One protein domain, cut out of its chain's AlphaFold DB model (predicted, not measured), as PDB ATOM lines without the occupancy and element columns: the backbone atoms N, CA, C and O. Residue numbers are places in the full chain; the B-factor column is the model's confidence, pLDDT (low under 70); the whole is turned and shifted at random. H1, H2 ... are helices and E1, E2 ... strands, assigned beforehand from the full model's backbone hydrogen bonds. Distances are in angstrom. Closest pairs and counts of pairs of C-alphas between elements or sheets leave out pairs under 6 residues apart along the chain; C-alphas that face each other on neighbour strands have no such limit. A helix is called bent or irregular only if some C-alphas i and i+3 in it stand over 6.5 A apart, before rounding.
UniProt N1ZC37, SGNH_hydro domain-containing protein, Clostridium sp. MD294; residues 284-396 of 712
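AT A GLANCE: This is residues 284 to 396 of the 712 residues of the protein "SGNH_hydro domain-containing protein" of Clostridium sp. MD294 (UniProt N1ZC37). Picture one six-stranded sheet curled like part of a barrel and bent back on itself, open between its edge strands E1 and E2, with the short helix H1 at one end of that gap and the shorter H2 beside E2. After H2, the last residues bring the printed part back from E2 to E1. The printed part has 113 residues, in the order H1 E1 E2 E3 E4 E5 E6 H2; the sheet runs E1 E6 E5 E4 E3 E2, all antiparallel. The class is mixed, helices and strands, though under half of the residues are in named elements. The whole is compact, with a radius of gyration of the C-alphas of 13.3 A, and only just elongated, spanning 37 by 24 by 22 A.

HOW THE PARTS SIT: Start at H1, residues 284 to 291, where every O i to N i+4 pair is within hydrogen-bond range; a tight link leads to E1, residues 292 to 298. Next come E2, residues 306 to 313, and E3, residues 317 to 324, a hairpin with N 319 and O 312 at 2.8 A. E3 and E4, residues 329 to 335, form another hairpin, with N 320 and O 332 at 2.8 A. E5, residues 347 to 354, is staggered: its residues 352 to 354 pair with E4, where N 354 and O 329 are 2.8 A apart, and its residues 347 to 351 pair with E6, residues 362 to 367, where N 351 and O 363 are 2.8 A apart. E2 to E6 are a meander, each strand the antiparallel neighbour of the one before. Beside E6 find E1, with N 364 and O 296 at 2.8 A. This is a folded sheet, one sheet bent back into two leaves: E1 and E6 face E4, E3 and E2, with E5 as the hinge. H1 only grazes the sheet. H2, residues 384 to 387, is on the sheet at a height of 5.7 A, over none of the strands; its closest C-alphas to E2 are those of Arg 384 and Tyr 307, 5.0 A apart. H2 is too short for an O i to N i+4 pair.

IN THESE COORDINATES: Find C-alpha 284 at (-13.391, 2.261, -23.576); H1 spans 10.7 A. E1 spans 17.5 A, E2 20.8 A, E3 23.6 A, E4 20.7 A, E5 21.7 A and E6 16.9 A. H2 ends at C-alpha 387, (-16.271, 12.816, -18.271).

THE WHOLE: The C-alphas of Asn 326 and Leu 342 are the farthest apart, 37.7 A, and the printed part has no cut. The links E4 to E5 and E6 to H2 are long. Look for pLDDT under 70 at residues 301 to 303.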
ATOM      1  N   VAL A 284     -14.593   1.761 -22.884       91.62
ATOM      2  CA  VAL A 284     -13.391   2.261 -23.576       91.62
ATOM      3  C   VAL A 284     -12.960   3.607 -22.993       91.62
ATOM      4  O   VAL A 284     -11.772   3.804 -22.730       91.62
ATOM      5  N   MET A 285     -13.917   4.506 -22.738       94.25
ATOM      6  CA  MET A 285     -13.646   5.788 -22.082       94.25
ATOM      7  C   MET A 285     -13.243   5.586 -20.616       94.25
ATOM      8  O   MET A 285     -12.255   6.170 -20.185       94.25
ATOM      9  N   ASN A 286     -13.912   4.707 -19.860       93.25
ATOM     10  CA  ASN A 286     -13.492   4.353 -18.496       93.25
ATOM     11  C   ASN A 286     -12.015   3.910 -18.471       93.25
ATOM     12  O   ASN A 286     -11.238   4.378 -17.634       93.25
ATOM     13  N   ALA A 287     -11.621   3.025 -19.398       91.69
ATOM     14  CA  ALA A 287     -10.256   2.512 -19.502       91.69
ATOM     15  C   ALA A 287      -9.251   3.604 -19.898       91.69
ATOM     16  O   ALA A 287      -8.173   3.671 -19.311       91.69
ATOM     17  N   PHE A 288      -9.623   4.492 -20.826       94.00
ATOM     18  CA  PHE A 288      -8.818   5.658 -21.196       94.00
ATOM     19  C   PHE A 288      -8.579   6.577 -19.990       94.00
ATOM     20  O   PHE A 288      -7.430   6.813 -19.623       94.00
ATOM     21  N   LEU A 289      -9.641   7.031 -19.312       94.81
ATOM     22  CA  LEU A 289      -9.536   7.953 -18.171       94.81
ATOM     23  C   LEU A 289      -8.774   7.338 -16.986       94.81
ATOM     24  O   LEU A 289      -8.122   8.051 -16.233       94.81
ATOM     25  N   SER A 290      -8.799   6.013 -16.827       92.75
ATOM     26  CA  SER A 290      -8.021   5.322 -15.784       92.75
ATOM     27  C   SER A 290      -6.542   5.140 -16.146       92.75
ATOM     28  O   SER A 290      -5.719   4.892 -15.265       92.75
ATOM     29  N   ALA A 291      -6.189   5.282 -17.426       93.19
ATOM     30  CA  ALA A 291      -4.808   5.354 -17.893       93.19
ATOM     31  C   ALA A 291      -4.251   6.792 -17.891       93.19
ATOM     32  O   ALA A 291      -3.031   6.958 -17.956       93.19
ATOM     33  N   VAL A 292      -5.104   7.823 -17.798       94.75
ATOM     34  CA  VAL A 292      -4.677   9.222 -17.643       94.75
ATOM     35  C   VAL A 292      -4.056   9.434 -16.256       94.75
ATOM     36  O   VAL A 292      -4.682   9.215 -15.217       94.75
ATOM     37  N   THR A 293      -2.799   9.871 -16.253       91.81
ATOM     38  CA  THR A 293      -1.992  10.094 -15.048       91.81
ATOM     39  C   THR A 293      -1.947  11.556 -14.618       91.81
ATOM     40  O   THR A 293      -1.733  11.807 -13.438       91.81
ATOM     41  N   ASP A 294      -2.137  12.502 -15.544       91.06
ATOM     42  CA  ASP A 294      -2.089  13.949 -15.284       91.06
ATOM     43  C   ASP A 294      -2.911  14.724 -16.335       91.06
ATOM     44  O   ASP A 294      -2.966  14.307 -17.499       91.06
ATOM     45  N   ILE A 295      -3.530  15.840 -15.937       93.06
ATOM     46  CA  ILE A 295      -4.227  16.794 -16.820       93.06
ATOM     47  C   ILE A 295      -3.905  18.212 -16.359       93.06
ATOM     48  O   ILE A 295      -4.111  18.549 -15.194       93.06
ATOM     49  N   LYS A 296      -3.488  19.066 -17.295       88.75
ATOM     50  CA  LYS A 296      -3.238  20.489 -17.052       88.75
ATOM     51  C   LYS A 296      -3.887  21.341 -18.126       88.75
ATOM     52  O   LYS A 296      -3.776  21.036 -19.308       88.75
ATOM     53  N   ILE A 297      -4.574  22.400 -17.711       89.06
ATOM     54  CA  ILE A 297      -5.247  23.361 -18.589       89.06
ATOM     55  C   ILE A 297      -4.703  24.746 -18.240       89.06
ATOM     56  O   ILE A 297      -4.889  25.223 -17.125       89.06
ATOM     57  N   TYR A 298      -3.995  25.367 -19.176       83.44
ATOM     58  CA  TYR A 298      -3.226  26.596 -18.996       83.44
ATOM     59  C   TYR A 298      -3.924  27.785 -19.654       83.44
ATOM     60  O   TYR A 298      -4.460  27.655 -20.751       83.44
ATOM     61  N   GLY A 299      -3.861  28.968 -19.037       76.69
ATOM     62  CA  GLY A 299      -4.362  30.211 -19.640       76.69
ATOM     63  C   GLY A 299      -5.892  30.349 -19.703       76.69
ATOM     64  O   GLY A 299      -6.382  31.324 -20.270       76.69
ATOM     65  N   GLU A 300      -6.647  29.421 -19.111       80.12
ATOM     66  CA  GLU A 300      -8.098  29.532 -18.927       80.12
ATOM     67  C   GLU A 300      -8.401  30.205 -17.582       80.12
ATOM     68  O   GLU A 300      -8.341  29.582 -16.524       80.12
ATOM     69  N   ALA A 301      -8.738  31.497 -17.621       66.06
ATOM     70  CA  ALA A 301      -9.223  32.231 -16.444       66.06
ATOM     71  C   ALA A 301     -10.666  31.843 -16.052       66.06
ATOM     72  O   ALA A 301     -11.127  32.159 -14.957       66.06
ATOM     73  N   ASP A 302     -11.384  31.180 -16.958       68.44
ATOM     74  CA  ASP A 302     -12.738  30.686 -16.755       68.44
ATOM     75  C   ASP A 302     -12.694  29.247 -16.224       68.44
ATOM     76  O   ASP A 302     -12.468  28.300 -16.978       68.44
ATOM     77  N   GLN A 303     -12.942  29.077 -14.921       68.94
ATOM     78  CA  GLN A 303     -13.107  27.768 -14.271       68.94
ATOM     79  C   GLN A 303     -14.472  27.127 -14.604       68.94
ATOM     80  O   GLN A 303     -15.138  26.554 -13.743       68.94
ATOM     81  N   SER A 304     -14.939  27.254 -15.848       70.25
ATOM     82  CA  SER A 304     -16.120  26.528 -16.304       70.25
ATOM     83  C   SER A 304     -15.751  25.061 -16.534       70.25
ATOM     84  O   SER A 304     -14.706  24.744 -17.100       70.25
ATOM     85  N   ASN A 305     -16.602  24.160 -16.037       88.25
ATOM     86  CA  ASN A 305     -16.277  22.746 -15.850       88.25
ATOM     87  C   ASN A 305     -15.775  22.105 -17.160       88.25
ATOM     88  O   ASN A 305     -16.544  21.933 -18.111       88.25
ATOM     89  N   PHE A 306     -14.501  21.720 -17.206       95.44
ATOM     90  CA  PHE A 306     -13.941  21.004 -18.350       95.44
ATOM     91  C   PHE A 306     -14.344  19.527 -18.338       95.44
ATOM     92  O   PHE A 306     -14.628  18.947 -17.292       95.44
ATOM     93  N   TYR A 307     -14.359  18.894 -19.509       96.88
ATOM     94  CA  TYR A 307     -14.636  17.467 -19.661       96.88
ATOM     95  C   TYR A 307     -13.974  16.884 -20.913       96.88
ATOM     96  O   TYR A 307     -13.681  17.601 -21.877       96.88
ATOM     97  N   VAL A 308     -13.738  15.568 -20.919       97.31
ATOM     98  CA  VAL A 308     -13.203  14.857 -22.095       97.31
ATOM     99  C   VAL A 308     -14.331  14.598 -23.092       97.31
ATOM    100  O   VAL A 308     -15.089  13.640 -22.955       97.31
ATOM    101  N   MET A 309     -14.449  15.462 -24.100       96.62
ATOM    102  CA  MET A 309     -15.546  15.460 -25.074       96.62
ATOM    103  C   MET A 309     -15.523  14.239 -26.007       96.62
ATOM    104  O   MET A 309     -16.576  13.722 -26.388       96.62
ATOM    105  N   ASN A 310     -14.334  13.802 -26.434       96.25
ATOM    106  CA  ASN A 310     -14.155  12.589 -27.238       96.25
ATOM    107  C   ASN A 310     -12.696  12.128 -27.309       96.25
ATOM    108  O   ASN A 310     -11.767  12.931 -27.201       96.25
ATOM    109  N   ILE A 311     -12.548  10.840 -27.614       96.12
ATOM    110  CA  ILE A 311     -11.336  10.254 -28.183       96.12
ATOM    111  C   ILE A 311     -11.592  10.120 -29.684       96.12
ATOM    112  O   ILE A 311     -12.438   9.328 -30.105       96.12
ATOM    113  N   ALA A 312     -10.878  10.890 -30.494       93.75
ATOM    114  CA  ALA A 312     -10.825  10.659 -31.928       93.75
ATOM    115  C   ALA A 312      -9.770   9.579 -32.196       93.75
ATOM    116  O   ALA A 312      -8.674   9.624 -31.651       93.75
ATOM    117  N   THR A 313     -10.075   8.610 -33.046       89.19
ATOM    118  CA  THR A 313      -9.068   7.674 -33.551       89.19
ATOM    119  C   THR A 313      -9.147   7.687 -35.064       89.19
ATOM    120  O   THR A 313     -10.228   7.801 -35.648       89.19
ATOM    121  N   SER A 314      -7.992   7.624 -35.704       86.50
ATOM    122  CA  SER A 314      -7.891   7.349 -37.124       86.50
ATOM    123  C   SER A 314      -7.052   6.097 -37.310       86.50
ATOM    124  O   SER A 314      -6.545   5.501 -36.361       86.50
ATOM    125  N   ARG A 315      -6.836   5.722 -38.568       81.12
ATOM    126  CA  ARG A 315      -5.871   4.683 -38.885       81.12
ATOM    127  C   ARG A 315      -4.506   4.983 -38.249       81.12
ATOM    128  O   ARG A 315      -3.913   4.065 -37.695       81.12
ATOM    129  N   ASP A 316      -3.992   6.210 -38.342       85.75
ATOM    130  CA  ASP A 316      -2.595   6.550 -38.012       85.75
ATOM    131  C   ASP A 316      -2.424   7.424 -36.751       85.75
ATOM    132  O   ASP A 316      -1.303   7.543 -36.250       85.75
ATOM    133  N   THR A 317      -3.505   7.993 -36.208       90.88
ATOM    134  CA  THR A 317      -3.467   8.948 -35.085       90.88
ATOM    135  C   THR A 317      -4.453   8.623 -33.965       90.88
ATOM    136  O   THR A 317      -5.574   8.178 -34.207       90.88
ATOM    137  N   LEU A 318      -4.032   8.939 -32.740       91.56
ATOM    138  CA  LEU A 318      -4.867   9.056 -31.550       91.56
ATOM    139  C   LEU A 318      -5.074  10.547 -31.258       91.56
ATOM    140  O   LEU A 318      -4.122  11.245 -30.913       91.56
ATOM    141  N   GLY A 319      -6.305  11.026 -31.397       94.62
ATOM    142  CA  GLY A 319      -6.722  12.395 -31.103       94.62
ATOM    143  C   GLY A 319      -7.560  12.496 -29.829       94.62
ATOM    144  O   GLY A 319      -8.311  11.591 -29.469       94.62
ATOM    145  N   LEU A 320      -7.466  13.633 -29.149       97.31
ATOM    146  CA  LEU A 320      -8.172  13.918 -27.906       97.31
ATOM    147  C   LEU A 320      -8.806  15.305 -27.979       97.31
ATOM    148  O   LEU A 320      -8.139  16.275 -28.342       97.31
ATOM    149  N   SER A 321     -10.085  15.406 -27.608       97.38
ATOM    150  CA  SER A 321     -10.748  16.695 -27.384       97.38
ATOM    151  C   SER A 321     -11.165  16.848 -25.926       97.38
ATOM    152  O   SER A 321     -11.855  15.974 -25.397       97.38
ATOM    153  N   ILE A 322     -10.864  18.001 -25.329       97.00
ATOM    154  CA  ILE A 322     -11.535  18.475 -24.108       97.00
ATOM    155  C   ILE A 322     -12.309  19.761 -24.415       97.00
ATOM    156  O   ILE A 322     -11.948  20.496 -25.339       97.00
ATOM    157  N   GLN A 323     -13.381  20.022 -23.674       95.75
ATOM    158  CA  GLN A 323     -14.203  21.228 -23.818       95.75
ATOM    159  C   GLN A 323     -14.779  21.644 -22.455       95.75
ATOM    160  O   GLN A 323     -14.908  20.794 -21.577       95.75
ATOM    161  N   ASN A 324     -15.106  22.926 -22.270       93.56
ATOM    162  CA  ASN A 324     -15.868  23.425 -21.117       93.56
ATOM    163  C   ASN A 324     -17.328  23.770 -21.467       93.56
ATOM    164  O   ASN A 324     -17.712  23.807 -22.637       93.56
ATOM    165  N   ASP A 325     -18.147  24.066 -20.454       90.19
ATOM    166  CA  ASP A 325     -19.567  24.428 -20.626       90.19
ATOM    167  C   ASP A 325     -19.790  25.667 -21.532       90.19
ATOM    168  O   ASP A 325     -20.836  25.789 -22.173       90.19
ATOM    169  N   ASN A 326     -18.804  26.567 -21.648       90.25
ATOM    170  CA  ASN A 326     -18.855  27.742 -22.532       90.25
ATOM    171  C   ASN A 326     -18.453  27.432 -23.991       90.25
ATOM    172  O   ASN A 326     -18.673  28.234 -24.915       90.25
ATOM    173  N   GLY A 327     -17.942  26.228 -24.236       92.00
ATOM    174  CA  GLY A 327     -17.556  25.710 -25.540       92.00
ATOM    175  C   GLY A 327     -16.107  25.990 -25.935       92.00
ATOM    176  O   GLY A 327     -15.775  25.698 -27.080       92.00
ATOM    177  N   HIS A 328     -15.260  26.513 -25.037       93.44
ATOM    178  CA  HIS A 328     -13.813  26.597 -25.274       93.44
ATOM    179  C   HIS A 328     -13.297  25.172 -25.450       93.44
ATOM    180  O   HIS A 328     -13.455  24.337 -24.556       93.44
ATOM    181  N   ARG A 329     -12.738  24.872 -26.620       95.00
ATOM    182  CA  ARG A 329     -12.311  23.521 -26.977       95.00
ATOM    183  C   ARG A 329     -10.799  23.465 -27.112       95.00
ATOM    184  O   ARG A 329     -10.192  24.345 -27.708       95.00
ATOM    185  N   PHE A 330     -10.204  22.360 -26.690       95.56
ATOM    186  CA  PHE A 330      -8.833  22.022 -27.051       95.56
ATOM    187  C   PHE A 330      -8.804  20.723 -27.848       95.56
ATOM    188  O   PHE A 330      -9.614  19.821 -27.613       95.56
ATOM    189  N   TYR A 331      -7.877  20.629 -28.799       97.00
ATOM    190  CA  TYR A 331      -7.632  19.411 -29.569       97.00
ATOM    191  C   TYR A 331      -6.138  19.158 -29.740       97.00
ATOM    192  O   TYR A 331      -5.397  20.057 -30.149       97.00
ATOM    193  N   GLY A 332      -5.721  17.928 -29.465       95.56
ATOM    194  CA  GLY A 332      -4.374  17.426 -29.715       95.56
ATOM    195  C   GLY A 332      -4.430  16.029 -30.311       95.56
ATOM    196  O   GLY A 332      -5.395  15.302 -30.082       95.56
ATOM    197  N   GLU A 333      -3.404  15.641 -31.059       94.75
ATOM    198  CA  GLU A 333      -3.257  14.275 -31.558       94.75
ATOM    199  C   GLU A 333      -1.794  13.838 -31.576       94.75
ATOM    200  O   GLU A 333      -0.883  14.661 -31.659       94.75
ATOM    201  N   VAL A 334      -1.588  12.527 -31.487       91.00
ATOM    202  CA  VAL A 334      -0.283  11.863 -31.518       91.00
ATOM    203  C   VAL A 334      -0.330  10.689 -32.498       91.00
ATOM    204  O   VAL A 334      -1.376  10.058 -32.680       91.00
ATOM    205  N   ARG A 335       0.787  10.391 -33.167       88.88
ATOM    206  CA  ARG A 335       0.853   9.335 -34.188       88.88
ATOM    207  C   ARG A 335       1.216   7.980 -33.585       88.88
ATOM    208  O   ARG A 335       2.187   7.871 -32.843       88.88
ATOM    209  N   TYR A 336       0.529   6.913 -33.997       85.44
ATOM    210  CA  TYR A 336       0.828   5.542 -33.543       85.44
ATOM    211  C   TYR A 336       2.237   5.040 -33.916       85.44
ATOM    212  O   TYR A 336       2.664   3.999 -33.418       85.44
ATOM    213  N   ASP A 337       2.959   5.739 -34.798       79.81
ATOM    214  CA  ASP A 337       4.331   5.414 -35.191       79.81
ATOM    215  C   ASP A 337       5.427   6.264 -34.545       79.81
ATOM    216  O   ASP A 337       6.603   6.090 -34.872       79.81
ATOM    217  N   GLU A 338       5.046   7.109 -33.590       83.19
ATOM    218  CA  GLU A 338       5.939   7.922 -32.753       83.19
ATOM    219  C   GLU A 338       5.825   7.551 -31.259       83.19
ATOM    220  O   GLU A 338       6.542   8.096 -30.425       83.19
ATOM    221  N   ILE A 339       4.955   6.590 -30.922       84.75
ATOM    222  CA  ILE A 339       4.582   6.192 -29.556       84.75
ATOM    223  C   ILE A 339       5.066   4.769 -29.245       84.75
ATOM    224  O   ILE A 339       5.036   3.889 -30.109       84.75
ATOM    225  N   ASP A 340       5.432   4.513 -27.985       84.50
ATOM    226  CA  ASP A 340       5.673   3.159 -27.481       84.50
ATOM    227  C   ASP A 340       4.577   2.652 -26.530       84.50
ATOM    228  O   ASP A 340       4.495   3.068 -25.377       84.50
ATOM    229  N   PHE A 341       3.764   1.701 -27.005       88.12
ATOM    230  CA  PHE A 341       2.704   1.034 -26.233       88.12
ATOM    231  C   PHE A 341       3.200  -0.096 -25.306       88.12
ATOM    232  O   PHE A 341       2.389  -0.704 -24.603       88.12
ATOM    233  N   LEU A 342       4.502  -0.409 -25.303       87.25
ATOM    234  CA  LEU A 342       5.115  -1.344 -24.343       87.25
ATOM    235  C   LEU A 342       5.649  -0.611 -23.110       87.25
ATOM    236  O   LEU A 342       5.654  -1.160 -22.009       87.25
ATOM    237  N   SER A 343       6.086   0.634 -23.297       85.25
ATOM    238  CA  SER A 343       6.600   1.492 -22.236       85.25
ATOM    239  C   SER A 343       5.518   1.852 -21.216       85.25
ATOM    240  O   SER A 343       4.437   2.332 -21.557       85.25
ATOM    241  N   ASN A 344       5.844   1.696 -19.934       83.75
ATOM    242  CA  ASN A 344       5.001   2.148 -18.828       83.75
ATOM    243  C   ASN A 344       5.054   3.669 -18.599       83.75
ATOM    244  O   ASN A 344       4.351   4.161 -17.713       83.75
ATOM    245  N   LYS A 345       5.873   4.404 -19.363       82.00
ATOM    246  CA  LYS A 345       6.011   5.857 -19.245       82.00
ATOM    247  C   LYS A 345       4.777   6.569 -19.815       82.00
ATOM    248  O   LYS A 345       4.327   6.209 -20.904       82.00
ATOM    249  N   PRO A 346       4.235   7.593 -19.132       85.69
ATOM    250  CA  PRO A 346       3.160   8.402 -19.689       85.69
ATOM    251  C   PRO A 346       3.574   9.085 -21.000       85.69
ATOM    252  O   PRO A 346       4.638   9.692 -21.089       85.69
ATOM    253  N   THR A 347       2.709   9.005 -22.008       86.81
ATOM    254  CA  THR A 347       2.794   9.788 -23.244       86.81
ATOM    255  C   THR A 347       2.047  11.101 -23.046       86.81
ATOM    256  O   THR A 347       0.913  11.094 -22.570       86.81
ATOM    257  N   GLU A 348       2.672  12.220 -23.403       88.44
ATOM    258  CA  GLU A 348       2.063  13.552 -23.368       88.44
ATOM    259  C   GLU A 348       1.335  13.840 -24.686       88.44
ATOM    260  O   GLU A 348       1.919  13.755 -25.765       88.44
ATOM    261  N   ILE A 349       0.058  14.208 -24.595       90.19
ATOM    262  CA  ILE A 349      -0.722  14.764 -25.700       90.19
ATOM    263  C   ILE A 349      -0.886  16.255 -25.409       90.19
ATOM    264  O   ILE A 349      -1.523  16.624 -24.422       90.19
ATOM    265  N   ARG A 350      -0.322  17.114 -26.267       89.81
ATOM    266  CA  ARG A 350      -0.526  18.570 -26.213       89.81
ATOM    267  C   ARG A 350      -1.758  18.950 -27.015       89.81
ATOM    268  O   ARG A 350      -1.830  18.666 -28.209       89.81
ATOM    269  N   LEU A 351      -2.704  19.616 -26.370       92.50
ATOM    270  CA  LEU A 351      -3.950  20.067 -26.962       92.50
ATOM    271  C   LEU A 351      -3.889  21.577 -27.197       92.50
ATOM    272  O   LEU A 351      -3.707  22.374 -26.278       92.50
ATOM    273  N   GLN A 352      -4.060  21.956 -28.457       89.94
ATOM    274  CA  GLN A 352      -4.043  23.342 -28.908       89.94
ATOM    275  C   GLN A 352      -5.456  23.937 -28.865       89.94
ATOM    276  O   GLN A 352      -6.420  23.199 -29.114       89.94
ATOM    277  N   PRO A 353      -5.600  25.249 -28.610       90.38
ATOM    278  CA  PRO A 353      -6.901  25.898 -28.546       90.38
ATOM    279  C   PRO A 353      -7.619  25.819 -29.899       90.38
ATOM    280  O   PRO A 353      -7.024  25.902 -30.984       90.38
ATOM    281  N   LYS A 354      -8.931  25.610 -29.820       93.00
ATOM    282  CA  LYS A 354      -9.928  25.584 -30.897       93.00
ATOM    283  C   LYS A 354     -11.164  26.332 -30.394       93.00
ATOM    284  O   LYS A 354     -11.312  26.536 -29.200       93.00
ATOM    285  N   GLU A 355     -12.058  26.710 -31.309       91.38
ATOM    286  CA  GLU A 355     -13.449  27.119 -31.019       91.38
ATOM    287  C   GLU A 355     -13.644  27.917 -29.709       91.38
ATOM    288  O   GLU A 355     -13.864  27.343 -28.649       91.38
ATOM    289  N   LYS A 356     -13.612  29.254 -29.782       89.31
ATOM    290  CA  LYS A 356     -13.771  30.188 -28.642       89.31
ATOM    291  C   LYS A 356     -12.665  30.179 -27.574       89.31
ATOM    292  O   LYS A 356     -12.562  31.187 -26.883       89.31
ATOM    293  N   ALA A 357     -11.850  29.129 -27.443       87.75
ATOM    294  CA  ALA A 357     -10.715  29.141 -26.520       87.75
ATOM    295  C   ALA A 357      -9.750  30.308 -26.852       87.75
ATOM    296  O   ALA A 357      -9.506  30.566 -28.040       87.75
ATOM    297  N   PRO A 358      -9.205  31.026 -25.850       82.88
ATOM    298  CA  PRO A 358      -8.145  32.009 -26.036       82.88
ATOM    299  C   PRO A 358      -6.972  31.461 -26.856       82.88
ATOM    300  O   PRO A 358      -6.512  30.345 -26.653       82.88
ATOM    301  N   ALA A 359      -6.416  32.277 -27.754       80.00
ATOM    302  CA  ALA A 359      -5.266  31.867 -28.568       80.00
ATOM    303  C   ALA A 359      -3.990  31.585 -27.743       80.00
ATOM    304  O   ALA A 359      -3.061  30.970 -28.252       80.00
ATOM    305  N   THR A 360      -3.952  32.044 -26.487       72.62
ATOM    306  CA  THR A 360      -2.852  31.866 -25.529       72.62
ATOM    307  C   THR A 360      -3.097  30.752 -24.508       72.62
ATOM    308  O   THR A 360      -2.240  30.537 -23.654       72.62
ATOM    309  N   SER A 361      -4.259  30.086 -24.522       80.44
ATOM    310  CA  SER A 361      -4.508  28.930 -23.656       80.44
ATOM    311  C   SER A 361      -4.014  27.640 -24.315       80.44
ATOM    312  O   SER A 361      -3.842  27.563 -25.530       80.44
ATOM    313  N   SER A 362      -3.746  26.610 -23.519       84.62
ATOM    314  CA  SER A 362      -3.403  25.268 -24.012       84.62
ATOM    315  C   SER A 362      -3.773  24.215 -22.970       84.62
ATOM    316  O   SER A 362      -4.080  24.553 -21.829       84.62
ATOM    317  N   ALA A 363      -3.741  22.935 -23.332       88.81
ATOM    318  CA  ALA A 363      -3.856  21.862 -22.353       88.81
ATOM    319  C   ALA A 363      -2.872  20.722 -22.636       88.81
ATOM    320  O   ALA A 363      -2.442  20.508 -23.768       88.81
ATOM    321  N   GLU A 364      -2.534  19.971 -21.597       89.50
ATOM    322  CA  GLU A 364      -1.657  18.805 -21.630       89.50
ATOM    323  C   GLU A 364      -2.352  17.648 -20.917       89.50
ATOM    324  O   GLU A 364      -2.885  17.807 -19.817       89.50
ATOM    325  N   VAL A 365      -2.353  16.471 -21.540       93.25
ATOM    326  CA  VAL A 365      -2.875  15.235 -20.944       93.25
ATOM    327  C   VAL A 365      -1.797  14.167 -21.030       93.25
ATOM    328  O   VAL A 365      -1.316  13.859 -22.121       93.25
ATOM    329  N   LYS A 366      -1.419  13.592 -19.886       92.00
ATOM    330  CA  LYS A 366      -0.429  12.508 -19.811       92.00
ATOM    331  C   LYS A 366      -1.144  11.183 -19.588       92.00
ATOM    332  O   LYS A 366      -1.939  11.056 -18.659       92.00
ATOM    333  N   ILE A 367      -0.868  10.196 -20.438       91.81
ATOM    334  CA  ILE A 367      -1.552   8.896 -20.443       91.81
ATOM    335  C   ILE A 367      -0.568   7.727 -20.526       91.81
ATOM    336  O   ILE A 367       0.308   7.683 -21.387       91.81
ATOM    337  N   ASN A 368      -0.732   6.736 -19.650       92.00
ATOM    338  CA  ASN A 368       0.035   5.494 -19.686       92.00
ATOM    339  C   ASN A 368      -0.556   4.518 -20.717       92.00
ATOM    340  O   ASN A 368      -1.405   3.684 -20.399       92.00
ATOM    341  N   LEU A 369      -0.096   4.622 -21.964       90.38
ATOM    342  CA  LEU A 369      -0.643   3.858 -23.088       90.38
ATOM    343  C   LEU A 369      -0.365   2.348 -23.016       90.38
ATOM    344  O   LEU A 369      -1.096   1.581 -23.633       90.38
ATOM    345  N   SER A 370       0.591   1.881 -22.205       90.12
ATOM    346  CA  SER A 370       0.757   0.433 -21.978       90.12
ATOM    347  C   SER A 370      -0.384  -0.185 -21.157       90.12
ATOM    348  O   SER A 370      -0.584  -1.398 -21.214       90.12
ATOM    349  N   LYS A 371      -1.187   0.629 -20.456       89.81
ATOM    350  CA  LYS A 371      -2.377   0.200 -19.696       89.81
ATOM    351  C   LYS A 371      -3.681   0.223 -20.483       89.81
ATOM    352  O   LYS A 371      -4.710  -0.197 -19.959       89.81
ATOM    353  N   TRP A 372      -3.661   0.709 -21.720       90.56
ATOM    354  CA  TRP A 372      -4.874   0.984 -22.476       90.56
ATOM    355  C   TRP A 372      -4.781   0.458 -23.903       90.56
ATOM    356  O   TRP A 372      -3.855   0.774 -24.646       90.56
ATOM    357  N   LYS A 373      -5.779  -0.333 -24.307       89.38
ATOM    358  CA  LYS A 373      -5.934  -0.721 -25.705       89.38
ATOM    359  C   LYS A 373      -6.600   0.426 -26.458       89.38
ATOM    360  O   LYS A 373      -7.767   0.725 -26.208       89.38
ATOM    361  N   ALA A 374      -5.872   1.048 -27.381       89.31
ATOM    362  CA  ALA A 374      -6.440   2.086 -28.233       89.31
ATOM    363  C   ALA A 374      -7.582   1.508 -29.104       89.31
ATOM    364  O   ALA A 374      -7.434   0.400 -29.629       89.31
ATOM    365  N   PRO A 375      -8.718   2.217 -29.254       90.38
ATOM    366  CA  PRO A 375      -9.863   1.731 -30.013       90.38
ATOM    367  C   PRO A 375      -9.658   1.885 -31.524       90.38
ATOM    368  O   PRO A 375      -8.984   2.809 -31.984       90.38
ATOM    369  N   SER A 376     -10.296   0.998 -32.290       85.94
ATOM    370  CA  SER A 376     -10.363   1.066 -33.757       85.94
ATOM    371  C   SER A 376     -11.357   2.116 -34.274       85.94
ATOM    372  O   SER A 376     -11.209   2.587 -35.398       85.94
ATOM    373  N   GLU A 377     -12.335   2.525 -33.455       90.06
ATOM    374  CA  GLU A 377     -13.328   3.558 -33.779       90.06
ATOM    375  C   GLU A 377     -13.382   4.671 -32.719       90.06
ATOM    376  O   GLU A 377     -13.025   4.474 -31.555       90.06
ATOM    377  N   GLY A 378     -13.794   5.871 -33.139       92.38
ATOM    378  CA  GLY A 378     -13.831   7.055 -32.282       92.38
ATOM    379  C   GLY A 378     -14.907   6.952 -31.202       92.38
ATOM    380  O   GLY A 378     -16.005   6.448 -31.438       92.38
ATOM    381  N   VAL A 379     -14.603   7.455 -30.006       95.50
ATOM    382  CA  VAL A 379     -15.492   7.384 -28.841       95.50
ATOM    383  C   VAL A 379     -15.997   8.793 -28.536       95.50
ATOM    384  O   VAL A 379     -15.231   9.663 -28.115       95.50
ATOM    385  N   HIS A 380     -17.289   9.026 -28.769       94.94
ATOM    386  CA  HIS A 380     -17.919  10.351 -28.792       94.94
ATOM    387  C   HIS A 380     -19.179  10.416 -27.912       94.94
ATOM    388  O   HIS A 380     -19.703   9.386 -27.496       94.94
ATOM    389  N   GLY A 381     -19.707  11.629 -27.708       91.31
ATOM    390  CA  GLY A 381     -20.999  11.852 -27.044       91.31
ATOM    391  C   GLY A 381     -20.915  12.083 -25.535       91.31
ATOM    392  O   GLY A 381     -21.902  11.862 -24.840       91.31
ATOM    393  N   PHE A 382     -19.754  12.511 -25.036       95.38
ATOM    394  CA  PHE A 382     -19.534  12.793 -23.620       95.38
ATOM    395  C   PHE A 382     -19.758  14.262 -23.271       95.38
ATOM    396  O   PHE A 382     -19.655  15.148 -24.120       95.38
ATOM    397  N   ASP A 383     -20.036  14.491 -21.994       94.44
ATOM    398  CA  ASP A 383     -20.339  15.773 -21.369       94.44
ATOM    399  C   ASP A 383     -19.697  15.851 -19.969       94.44
ATOM    400  O   ASP A 383     -19.105  14.888 -19.474       94.44
ATOM    401  N   ARG A 384     -19.872  16.974 -19.260       92.62
ATOM    402  CA  ARG A 384     -19.336  17.121 -17.895       92.62
ATOM    403  C   ARG A 384     -19.906  16.120 -16.881       92.62
ATOM    404  O   ARG A 384     -19.251  15.835 -15.883       92.62
ATOM    405  N   ASN A 385     -21.107  15.585 -17.111       93.75
ATOM    406  CA  ASN A 385     -21.739  14.623 -16.202       93.75
ATOM    407  C   ASN A 385     -21.164  13.206 -16.369       93.75
ATOM    408  O   ASN A 385     -21.321  12.373 -15.476       93.75
ATOM    409  N   THR A 386     -20.511  12.934 -17.504       94.19
ATOM    410  CA  THR A 386     -19.952  11.626 -17.872       94.19
ATOM    411  C   THR A 386     -18.426  11.601 -17.909       94.19
ATOM    412  O   THR A 386     -17.862  10.542 -17.655       94.19
ATOM    413  N   THR A 387     -17.746  12.723 -18.175       96.38
ATOM    414  CA  THR A 387     -16.271  12.816 -18.271       96.38
ATOM    415  C   THR A 387     -15.688  14.094 -17.650       96.38
ATOM    416  O   THR A 387     -14.603  14.535 -18.041       96.38
ATOM    417  N   GLY A 388     -16.399  14.702 -16.694       96.06
ATOM    418  CA  GLY A 388     -15.976  15.930 -16.017       96.06
ATOM    419  C   GLY A 388     -14.577  15.833 -15.403       96.06
ATOM    420  O   GLY A 388     -14.254  14.870 -14.707       96.06
ATOM    421  N   ILE A 389     -13.763  16.847 -15.674       96.12
ATOM    422  CA  ILE A 389     -12.410  17.062 -15.160       96.12
ATOM    423  C   ILE A 389     -12.523  17.941 -13.906       96.12
ATOM    424  O   ILE A 389     -13.360  18.839 -13.850       96.12
ATOM    425  N   ASN A 390     -11.715  17.667 -12.884       93.56
ATOM    426  CA  ASN A 390     -11.678  18.461 -11.655       93.56
ATOM    427  C   ASN A 390     -10.999  19.825 -11.885       93.56
ATOM    428  O   ASN A 390      -9.992  19.920 -12.587       93.56
ATOM    429  N   ASP A 391     -11.469  20.864 -11.193       89.38
ATOM    430  CA  ASP A 391     -10.945  22.236 -11.330       89.38
ATOM    431  C   ASP A 391      -9.472  22.383 -10.899       89.38
ATOM    432  O   ASP A 391      -8.789  23.312 -11.322       89.38
ATOM    433  N   ASN A 392      -8.936  21.439 -10.114       87.19
ATOM    434  CA  ASN A 392      -7.507  21.378  -9.767       87.19
ATOM    435  C   ASN A 392      -6.589  21.120 -10.981       87.19
ATOM    436  O   ASN A 392      -5.384  21.352 -10.892       87.19
ATOM    437  N   CYS A 393      -7.144  20.666 -12.108       90.00
ATOM    438  CA  CYS A 393      -6.436  20.534 -13.378       90.00
ATOM    439  C   CYS A 393      -6.289  21.893 -14.095       90.00
ATOM    440  O   CYS A 393      -5.448  22.024 -14.988       90.00
ATOM    441  N   ILE A 394      -7.066  22.917 -13.711       88.12
ATOM    442  CA  ILE A 394      -7.017  24.266 -14.291       88.12
ATOM    443  C   ILE A 394      -5.918  25.079 -13.601       88.12
ATOM    444  O   ILE A 394      -6.033  25.505 -12.449       88.12
ATOM    445  N   GLN A 395      -4.836  25.305 -14.336       86.31
ATOM    446  CA  GLN A 395      -3.597  25.871 -13.832       86.31
ATOM    447  C   GLN A 395      -3.732  27.381 -13.618       86.31
ATOM    448  O   GLN A 395      -3.876  28.161 -14.560       86.31
ATOM    449  N   GLN A 396      -3.681  27.790 -12.352       83.62
ATOM    450  CA  GLN A 396      -3.800  29.190 -11.949       83.62
ATOM    451  C   GLN A 396      -2.496  29.951 -12.209       83.62
ATOM    452  O   GLN A 396      -1.407  29.390 -12.079       83.62
TER     453      GLN A 396